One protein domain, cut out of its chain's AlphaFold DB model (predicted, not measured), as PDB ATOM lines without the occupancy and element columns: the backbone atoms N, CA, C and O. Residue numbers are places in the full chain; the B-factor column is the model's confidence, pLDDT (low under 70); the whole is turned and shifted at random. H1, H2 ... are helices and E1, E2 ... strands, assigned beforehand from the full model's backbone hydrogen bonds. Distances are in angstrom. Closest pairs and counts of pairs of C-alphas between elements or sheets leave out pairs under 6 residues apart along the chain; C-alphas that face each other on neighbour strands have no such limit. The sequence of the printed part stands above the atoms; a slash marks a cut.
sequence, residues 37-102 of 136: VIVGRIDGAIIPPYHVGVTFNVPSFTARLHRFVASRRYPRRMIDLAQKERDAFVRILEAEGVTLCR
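Overview. This is residues 37 to 102 of the 136 residues of an uncharacterized protein of Paraburkholderia sp (UniProt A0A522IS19). What does one see first? The picture is an elongated, open loop: one long helix, H3, makes one side, the unnamed stretch of residues 37 to 51 runs the other, and a small loose head of H1 and H2 stands at one end, while E1 folds back past the other. What is it made of? The printed part has 66 residues, mostly helix by class, with three named helices and one named strand in the order H1, H2, H3, E1. How large is it? It is loose, with a radius of gyration of the C-alphas of 15.3 A and spans of 43 by 23 by 18 A.

Arrangement. What pairs with the first residues? Residues 37 to 38 pair, parallel, with residues 100 to 101 of E1, residues 99 to 101, which pairs with no named strand. How do the helices stand? H1, residues 52 to 55, and H2, residues 60 to 69, are close but not clearly touching; their closest C-alphas, of Thr 55 and Ala 63, are 5.6 A apart. H3, residues 76 to 95, is apart from H1 and from H2; its closest C-alpha to E1 is that of Glu 94, 7.4 A from that of Leu 100. How do the backbones run? Every O i to N i+4 pair is within hydrogen-bond range in H3, 4 of 6 are in H2, and H1 is too short for such a pair.

Along the chain. Where does H1 begin? C-alpha 52 is at (24.226, -6.098, 70.932). How long are the others? H2 measures 14.7 A and H3 28.4 A from first to last C-alpha, and C-alpha 101, where E1 ends, is at (51.224, -16.919, 55.327).

Size, cuts and confidence. Is anything cut or long? The printed part has no cut, and no link between named elements is long. Where is confidence low? Residue 44, residues 49 to 58, residues 60 to 70 and residue 102 are under 70.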
ATOM      1  N   VAL A  37      51.108 -21.355  59.567       77.19
ATOM      2  CA  VAL A  37      50.144 -20.519  60.300       77.19
ATOM      3  C   VAL A  37      49.847 -19.195  59.596       77.19
ATOM      4  O   VAL A  37      50.727 -18.506  59.072       77.19
ATOM      5  N   ILE A  38      48.566 -18.816  59.610       76.94
ATOM      6  CA  ILE A  38      48.079 -17.548  59.064       76.94
ATOM      7  C   ILE A  38      48.042 -16.513  60.185       76.94
ATOM      8  O   ILE A  38      47.230 -16.601  61.108       76.94
ATOM      9  N   VAL A  39      48.883 -15.484  60.086       77.75
ATOM     10  CA  VAL A  39      48.911 -14.393  61.069       77.75
ATOM     11  C   VAL A  39      48.115 -13.199  60.546       77.75
ATOM     12  O   VAL A  39      48.466 -12.573  59.542       77.75
ATOM     13  N   GLY A  40      47.038 -12.852  61.256       74.69
ATOM     14  CA  GLY A  40      46.176 -11.713  60.933       74.69
ATOM     15  C   GLY A  40      46.906 -10.363  60.963       74.69
ATOM     16  O   GLY A  40      47.963 -10.214  61.579       74.69
ATOM     17  N   ARG A  41      46.349  -9.352  60.285       74.00
ATOM     18  CA  ARG A  41      46.870  -7.971  60.272       74.00
ATOM     19  C   ARG A  41      46.042  -7.063  61.166       74.00
ATOM     20  O   ARG A  41      44.829  -7.212  61.243       74.00
ATOM     21  N   ILE A  42      46.707  -6.085  61.778       78.50
ATOM     22  CA  ILE A  42      46.058  -5.050  62.595       78.50
ATOM     23  C   ILE A  42      45.904  -3.706  61.859       78.50
ATOM     24  O   ILE A  42      45.278  -2.770  62.362       78.50
ATOM     25  N   ASP A  43      46.458  -3.609  60.648       70.19
ATOM     26  CA  ASP A  43      46.404  -2.406  59.824       70.19
ATOM     27  C   ASP A  43      44.961  -2.022  59.499       70.19
ATOM     28  O   ASP A  43      44.195  -2.808  58.945       70.19
ATOM     29  N   GLY A  44      44.593  -0.783  59.819       66.81
ATOM     30  CA  GLY A  44      43.253  -0.276  59.531       66.81
ATOM     31  C   GLY A  44      42.163  -0.814  60.455       66.81
ATOM     32  O   GLY A  44      40.997  -0.684  60.100       66.81
ATOM     33  N   ALA A  45      42.506  -1.358  61.631       74.06
ATOM     34  CA  ALA A  45      41.525  -1.801  62.617       74.06
ATOM     35  C   ALA A  45      40.472  -0.711  62.916       74.06
ATOM     36  O   ALA A  45      40.786   0.425  63.303       74.06
ATOM     37  N   ILE A  46      39.202  -1.077  62.739       73.94
ATOM     38  CA  ILE A  46      38.031  -0.236  63.004       73.94
ATOM     39  C   ILE A  46      37.360  -0.755  64.272       73.94
ATOM     40  O   ILE A  46      37.175  -1.960  64.433       73.94
ATOM     41  N   ILE A  47      36.990   0.157  65.170       74.19
ATOM     42  CA  ILE A  47      36.176  -0.178  66.335       74.19
ATOM     43  C   ILE A  47      34.812  -0.640  65.814       74.19
ATOM     44  O   ILE A  47      34.158   0.129  65.095       74.19
ATOM     45  N   PRO A  48      34.382  -1.874  66.131       71.12
ATOM     46  CA  PRO A  48      33.152  -2.423  65.587       71.12
ATOM     47  C   PRO A  48      31.951  -1.519  65.911       71.12
ATOM     48  O   PRO A  48      31.951  -0.793  66.910       71.12
ATOM     49  N   PRO A  49      30.915  -1.519  65.060       65.62
ATOM     50  CA  PRO A  49      29.720  -0.735  65.318       65.62
ATOM     51  C   PRO A  49      29.066  -1.180  66.630       65.62
ATOM     52  O   PRO A  49      29.166  -2.335  67.046       65.62
ATOM     53  N   TYR A  50      28.377  -0.248  67.289       58.34
ATOM     54  CA  TYR A  50      27.630  -0.536  68.509       58.34
ATOM     55  C   TYR A  50      26.467  -1.488  68.182       58.34
ATOM     56  O   TYR A  50      25.409  -1.065  67.723       58.34
ATOM     57  N   HIS A  51      26.686  -2.786  68.381       67.50
ATOM     58  CA  HIS A  51      25.711  -3.853  68.177       67.50
ATOM     59  C   HIS A  51      25.632  -4.708  69.442       67.50
ATOM     60  O   HIS A  51      26.633  -4.877  70.141       67.50
ATOM     61  N   VAL A  52      24.459  -5.283  69.725       61.09
ATOM     62  CA  VAL A  52      24.226  -6.098  70.932       61.09
ATOM     63  C   VAL A  52      25.264  -7.215  71.085       61.09
ATOM     64  O   VAL A  52      25.779  -7.419  72.178       61.09
ATOM     65  N   GLY A  53      25.682  -7.840  69.981       62.66
ATOM     66  CA  GLY A  53      26.719  -8.882  69.982       62.66
ATOM     67  C   GLY A  53      28.122  -8.417  70.401       62.66
ATOM     68  O   GLY A  53      28.944  -9.241  70.778       62.66
ATOM     69  N   VAL A  54      28.408  -7.114  70.375       61.12
ATOM     70  CA  VAL A  54      29.685  -6.544  70.843       61.12
ATOM     71  C   VAL A  54      29.552  -6.053  72.280       61.12
ATOM     72  O   VAL A  54      30.431  -6.287  73.103       61.12
ATOM     73  N   THR A  55      28.427  -5.415  72.607       60.38
ATOM     74  CA  THR A  55      28.193  -4.785  73.912       60.38
ATOM     75  C   THR A  55      28.126  -5.794  75.067       60.38
ATOM     76  O   THR A  55      28.535  -5.452  76.171       60.38
ATOM     77  N   PHE A  56      27.677  -7.034  74.831       62.44
ATOM     78  CA  PHE A  56      27.683  -8.094  75.855       62.44
ATOM     79  C   PHE A  56      29.071  -8.685  76.135       62.44
ATOM     80  O   PHE A  56      29.288  -9.233  77.211       62.44
ATOM     81  N   ASN A  57      30.011  -8.558  75.196       61.94
ATOM     82  CA  ASN A  57      31.365  -9.103  75.323       61.94
ATOM     83  C   ASN A  57      32.363  -8.104  75.926       61.94
ATOM     84  O   ASN A  57      33.526  -8.441  76.131       61.94
ATOM     85  N   VAL A  58      31.929  -6.868  76.203       69.62
ATOM     86  CA  VAL A  58      32.784  -5.819  76.767       69.62
ATOM     87  C   VAL A  58      32.309  -5.416  78.165       69.62
ATOM     88  O   VAL A  58      31.103  -5.338  78.405       69.62
ATOM     89  N   PRO A  59      33.231  -5.108  79.098       71.44
ATOM     90  CA  PRO A  59      32.872  -4.607  80.422       71.44
ATOM     91  C   PRO A  59      31.937  -3.393  80.342       71.44
ATOM     92  O   PRO A  59      32.055  -2.556  79.445       71.44
ATOM     93  N   SER A  60      31.034  -3.255  81.313       68.38
ATOM     94  CA  SER A  60      29.968  -2.237  81.322       68.38
ATOM     95  C   SER A  60      30.477  -0.789  81.228       68.38
ATOM     96  O   SER A  60      29.833   0.056  80.603       68.38
ATOM     97  N   PHE A  61      31.662  -0.493  81.771       67.00
ATOM     98  CA  PHE A  61      32.327   0.805  81.597       67.00
ATOM     99  C   PHE A  61      32.767   1.042  80.140       67.00
ATOM    100  O   PHE A  61      32.519   2.107  79.566       67.00
ATOM    101  N   THR A  62      33.344   0.019  79.505       64.94
ATOM    102  CA  THR A  62      33.795   0.050  78.109       64.94
ATOM    103  C   THR A  62      32.619   0.136  77.142       64.94
ATOM    104  O   THR A  62      32.708   0.857  76.154       64.94
ATOM    105  N   ALA A  63      31.482  -0.497  77.450       67.00
ATOM    106  CA  ALA A  63      30.248  -0.393  76.667       67.00
ATOM    107  C   ALA A  63      29.764   1.062  76.506       67.00
ATOM    108  O   ALA A  63      29.344   1.475  75.421       67.00
ATOM    109  N   ARG A  64      29.862   1.871  77.571       65.44
ATOM    110  CA  ARG A  64      29.458   3.284  77.539       65.44
ATOM    111  C   ARG A  64      30.395   4.123  76.673       65.44
ATOM    112  O   ARG A  64      29.915   4.965  75.918       65.44
ATOM    113  N   LEU A  65      31.703   3.867  76.741       66.62
ATOM    114  CA  LEU A  65      32.695   4.525  75.889       66.62
ATOM    115  C   LEU A  65      32.560   4.083  74.424       66.62
ATOM    116  O   LEU A  65      32.624   4.922  73.527       66.62
ATOM    117  N   HIS A  66      32.279   2.797  74.190       65.75
ATOM    118  CA  HIS A  66      32.076   2.200  72.869       65.75
ATOM    119  C   HIS A  66      30.989   2.930  72.078       65.75
ATOM    120  O   HIS A  66      31.146   3.142  70.884       65.75
ATOM    121  N   ARG A  67      29.932   3.427  72.735       65.19
ATOM    122  CA  ARG A  67      28.895   4.243  72.079       65.19
ATOM    123  C   ARG A  67      29.433   5.536  71.444       65.19
ATOM    124  O   ARG A  67      28.880   5.985  70.447       65.19
ATOM    125  N   PHE A  68      30.493   6.127  71.995       65.56
ATOM    126  CA  PHE A  68      31.086   7.375  71.491       65.56
ATOM    127  C   PHE A  68      32.195   7.152  70.458       65.56
ATOM    128  O   PHE A  68      32.447   8.025  69.626       65.56
ATOM    129  N   VAL A  69      32.866   6.000  70.515       65.81
ATOM    130  CA  VAL A  69      33.986   5.660  69.620       65.81
ATOM    131  C   VAL A  69      33.636   4.602  68.572       65.81
ATOM    132  O   VAL A  69      34.481   4.286  67.737       65.81
ATOM    133  N   ALA A  70      32.404   4.085  68.579       68.44
ATOM    134  CA  ALA A  70      31.909   3.144  67.583       68.44
ATOM    135  C   ALA A  70      32.165   3.671  66.168       68.44
ATOM    136  O   ALA A  70      31.991   4.861  65.886       68.44
ATOM    137  N   SER A  71      32.601   2.774  65.286       70.62
ATOM    138  CA  SER A  71      32.921   3.079  63.889       70.62
ATOM    139  C   SER A  71      34.102   4.042  63.683       70.62
ATOM    140  O   SER A  71      34.347   4.469  62.552       70.62
ATOM    141  N   ARG A  72      34.865   4.394  64.730       75.62
ATOM    142  CA  ARG A  72      36.137   5.123  64.591       75.62
ATOM    143  C   ARG A  72      37.306   4.153  64.444       75.62
ATOM    144  O   ARG A  72      37.242   2.995  64.844       75.62
ATOM    145  N   ARG A  73      38.403   4.638  63.861       76.00
ATOM    146  CA  ARG A  73      39.661   3.884  63.798       76.00
ATOM    147  C   ARG A  73      40.312   3.826  65.174       76.00
ATOM    148  O   ARG A  73      40.225   4.793  65.935       76.00
ATOM    149  N   TYR A  74      41.006   2.727  65.452       76.00
ATOM    150  CA  TYR A  74      41.845   2.647  66.641       76.00
ATOM    151  C   TYR A  74      42.937   3.735  66.620       76.00
ATOM    152  O   TYR A  74      43.439   4.093  65.546       76.00
ATOM    153  N   PRO A  75      43.317   4.292  67.786       82.94
ATOM    154  CA  PRO A  75      44.410   5.255  67.867       82.94
ATOM    155  C   PRO A  75      45.708   4.670  67.300       82.94
ATOM    156  O   PRO A  75      46.088   3.557  67.658       82.94
ATOM    157  N   ARG A  76      46.432   5.441  66.474       81.69
ATOM    158  CA  ARG A  76      47.668   4.973  65.811       81.69
ATOM    159  C   ARG A  76      48.692   4.389  66.781       81.69
ATOM    160  O   ARG A  76      49.187   3.306  66.532       81.69
ATOM    161  N   ARG A  77      48.906   5.025  67.938       84.56
ATOM    162  CA  ARG A  77      49.843   4.526  68.965       84.56
ATOM    163  C   ARG A  77      49.528   3.102  69.435       84.56
ATOM    164  O   ARG A  77      50.444   2.351  69.741       84.56
ATOM    165  N   MET A  78      48.245   2.749  69.510       83.50
ATOM    166  CA  MET A  78      47.804   1.414  69.915       83.50
ATOM    167  C   MET A  78      48.035   0.399  68.797       83.50
ATOM    168  O   MET A  78      48.513  -0.697  69.063       83.50
ATOM    169  N   ILE A  79      47.758   0.795  67.551       84.12
ATOM    170  CA  ILE A  79      48.054  -0.016  66.366       84.12
ATOM    171  C   ILE A  79      49.563  -0.264  66.269       84.12
ATOM    172  O   ILE A  79      49.970  -1.404  66.104       84.12
ATOM    173  N   ASP A  80      50.389   0.768  66.448       84.94
ATOM    174  CA  ASP A  80      51.849   0.667  66.363       84.94
ATOM    175  C   ASP A  80      52.426  -0.262  67.443       84.94
ATOM    176  O   ASP A  80      53.355  -1.023  67.177       84.94
ATOM    177  N   LEU A  81      51.889  -0.211  68.668       88.44
ATOM    178  CA  LEU A  81      52.317  -1.091  69.757       88.44
ATOM    179  C   LEU A  81      51.933  -2.547  69.478       88.44
ATOM    180  O   LEU A  81      52.789  -3.425  69.516       88.44
ATOM    181  N   ALA A  82      50.673  -2.785  69.126       84.88
ATOM    182  CA  ALA A  82      50.187  -4.123  68.825       84.88
ATOM    183  C   ALA A  82      50.854  -4.706  67.564       84.88
ATOM    184  O   ALA A  82      51.092  -5.908  67.472       84.88
ATOM    185  N   GLN A  83      51.232  -3.852  66.610       86.75
ATOM    186  CA  GLN A  83      52.028  -4.240  65.452       86.75
ATOM    187  C   GLN A  83      53.429  -4.710  65.869       86.75
ATOM    188  O   GLN A  83      53.872  -5.750  65.392       86.75
ATOM    189  N   LYS A  84      54.092  -4.015  66.804       86.62
ATOM    190  CA  LYS A  84      55.391  -4.449  67.351       86.62
ATOM    191  C   LYS A  84      55.300  -5.783  68.089       86.62
ATOM    192  O   LYS A  84      56.177  -6.624  67.914       86.62
ATOM    193  N   GLU A  85      54.262  -5.981  68.898       87.62
ATOM    194  CA  GLU A  85      54.030  -7.246  69.610       87.62
ATOM    195  C   GLU A  85      53.789  -8.398  68.633       87.62
ATOM    196  O   GLU A  85      54.397  -9.459  68.755       87.62
ATOM    197  N   ARG A  86      52.973  -8.161  67.600       85.69
ATOM    198  CA  ARG A  86      52.745  -9.125  66.521       85.69
ATOM    199  C   ARG A  86      54.033  -9.469  65.780       85.69
ATOM    200  O   ARG A  86      54.270 -10.638  65.499       85.69
ATOM    201  N   ASP A  87      54.857  -8.475  65.463       85.69
ATOM    202  CA  ASP A  87      56.128  -8.694  64.768       85.69
ATOM    203  C   ASP A  87      57.119  -9.477  65.638       85.69
ATOM    204  O   ASP A  87      57.861 -10.310  65.126       85.69
ATOM    205  N   ALA A  88      57.110  -9.262  66.956       87.50
ATOM    206  CA  ALA A  88      57.879 -10.080  67.888       87.50
ATOM    207  C   ALA A  88      57.375 -11.532  67.923       87.50
ATOM    208  O   ALA A  88      58.185 -12.451  67.871       87.50
ATOM    209  N   PHE A  89      56.057 -11.742  67.941       86.56
ATOM    210  CA  PHE A  89      55.459 -13.079  67.895       86.56
ATOM    211  C   PHE A  89      55.791 -13.824  66.595       86.56
ATOM    212  O   PHE A  89      56.199 -14.980  66.629       86.56
ATOM    213  N   VAL A  90      55.710 -13.134  65.456       85.19
ATOM    214  CA  VAL A  90      56.116 -13.651  64.139       85.19
ATOM    215  C   VAL A  90      57.568 -14.120  64.145       85.19
ATOM    216  O   VAL A  90      57.844 -15.224  63.697       85.19
ATOM    217  N   ARG A  91      58.486 -13.329  64.712       86.00
ATOM    218  CA  ARG A  91      59.905 -13.712  64.796       86.00
ATOM    219  C   ARG A  91      60.131 -14.980  65.610       86.00
ATOM    220  O   ARG A  91      61.025 -15.748  65.281       86.00
ATOM    221  N   ILE A  92      59.355 -15.179  66.675       87.38
ATOM    222  CA  ILE A  92      59.434 -16.397  67.489       87.38
ATOM    223  C   ILE A  92      58.976 -17.596  66.653       87.38
ATOM    224  O   ILE A  92      59.681 -18.592  66.598       87.38
ATOM    225  N   LEU A  93      57.856 -17.478  65.935       83.94
ATOM    226  CA  LEU A  93      57.349 -18.554  65.076       83.94
ATOM    227  C   LEU A  93      58.304 -18.899  63.921       83.94
ATOM    228  O   LEU A  93      58.515 -20.073  63.633       83.94
ATOM    229  N   GLU A  94      58.916 -17.894  63.291       82.69
ATOM    230  CA  GLU A  94      59.935 -18.110  62.253       82.69
ATOM    231  C   GLU A  94      61.178 -18.810  62.818       82.69
ATOM    232  O   GLU A  94      61.757 -19.665  62.151       82.69
ATOM    233  N   ALA A  95      61.582 -18.475  64.048       83.38
ATOM    234  CA  ALA A  95      62.710 -19.120  64.715       83.38
ATOM    235  C   ALA A  95      62.436 -20.598  65.046       83.38
ATOM    236  O   ALA A  95      63.360 -21.406  64.999       83.38
ATOM    237  N   GLU A  96      61.178 -20.956  65.311       83.00
ATOM    238  CA  GLU A  96      60.720 -22.341  65.502       83.00
ATOM    239  C   GLU A  96      60.528 -23.101  64.171       83.00
ATOM    240  O   GLU A  96      60.147 -24.269  64.167       83.00
ATOM    241  N   GLY A  97      60.813 -22.469  63.025       77.50
ATOM    242  CA  GLY A  97      60.750 -23.104  61.705       77.50
ATOM    243  C   GLY A  97      59.347 -23.188  61.095       77.50
ATOM    244  O   GLY A  97      59.152 -23.932  60.134       77.50
ATOM    245  N   VAL A  98      58.379 -22.428  61.617       79.75
ATOM    246  CA  VAL A  98      56.995 -22.402  61.117       79.75
ATOM    247  C   VAL A  98      56.886 -21.536  59.857       79.75
ATOM    248  O   VAL A  98      57.388 -20.409  59.817       79.75
ATOM    249  N   THR A  99      56.172 -22.017  58.833       74.12
ATOM    250  CA  THR A  99      55.897 -21.229  57.620       74.12
ATOM    251  C   THR A  99      54.777 -20.219  57.874       74.12
ATOM    252  O   THR A  99      53.705 -20.561  58.373       74.12
ATOM    253  N   LEU A 100      55.000 -18.951  57.516       74.12
ATOM    254  CA  LEU A 100      54.031 -17.876  57.733       74.12
ATOM    255  C   LEU A 100      53.351 -17.439  56.435       74.12
ATOM    256  O   LEU A 100      54.003 -16.897  55.542       74.12
ATOM    257  N   CYS A 101      52.020 -17.549  56.380       75.25
ATOM    258  CA  CYS A 101      51.224 -16.919  55.327       75.25
ATOM    259  C   CYS A 101      50.603 -15.608  55.844       75.25
ATOM    260  O   CYS A 101      49.927 -15.563  56.880       75.25
ATOM    261  N   ARG A 102      50.834 -14.502  55.122       67.94
ATOM    262  CA  ARG A 102      50.300 -13.176  55.465       67.94
ATOM    263  C   ARG A 102      49.169 -12.794  54.505       67.94
ATOM    264  O   ARG A 102      49.422 -12.702  53.306       67.94
TER     265      ARG A 102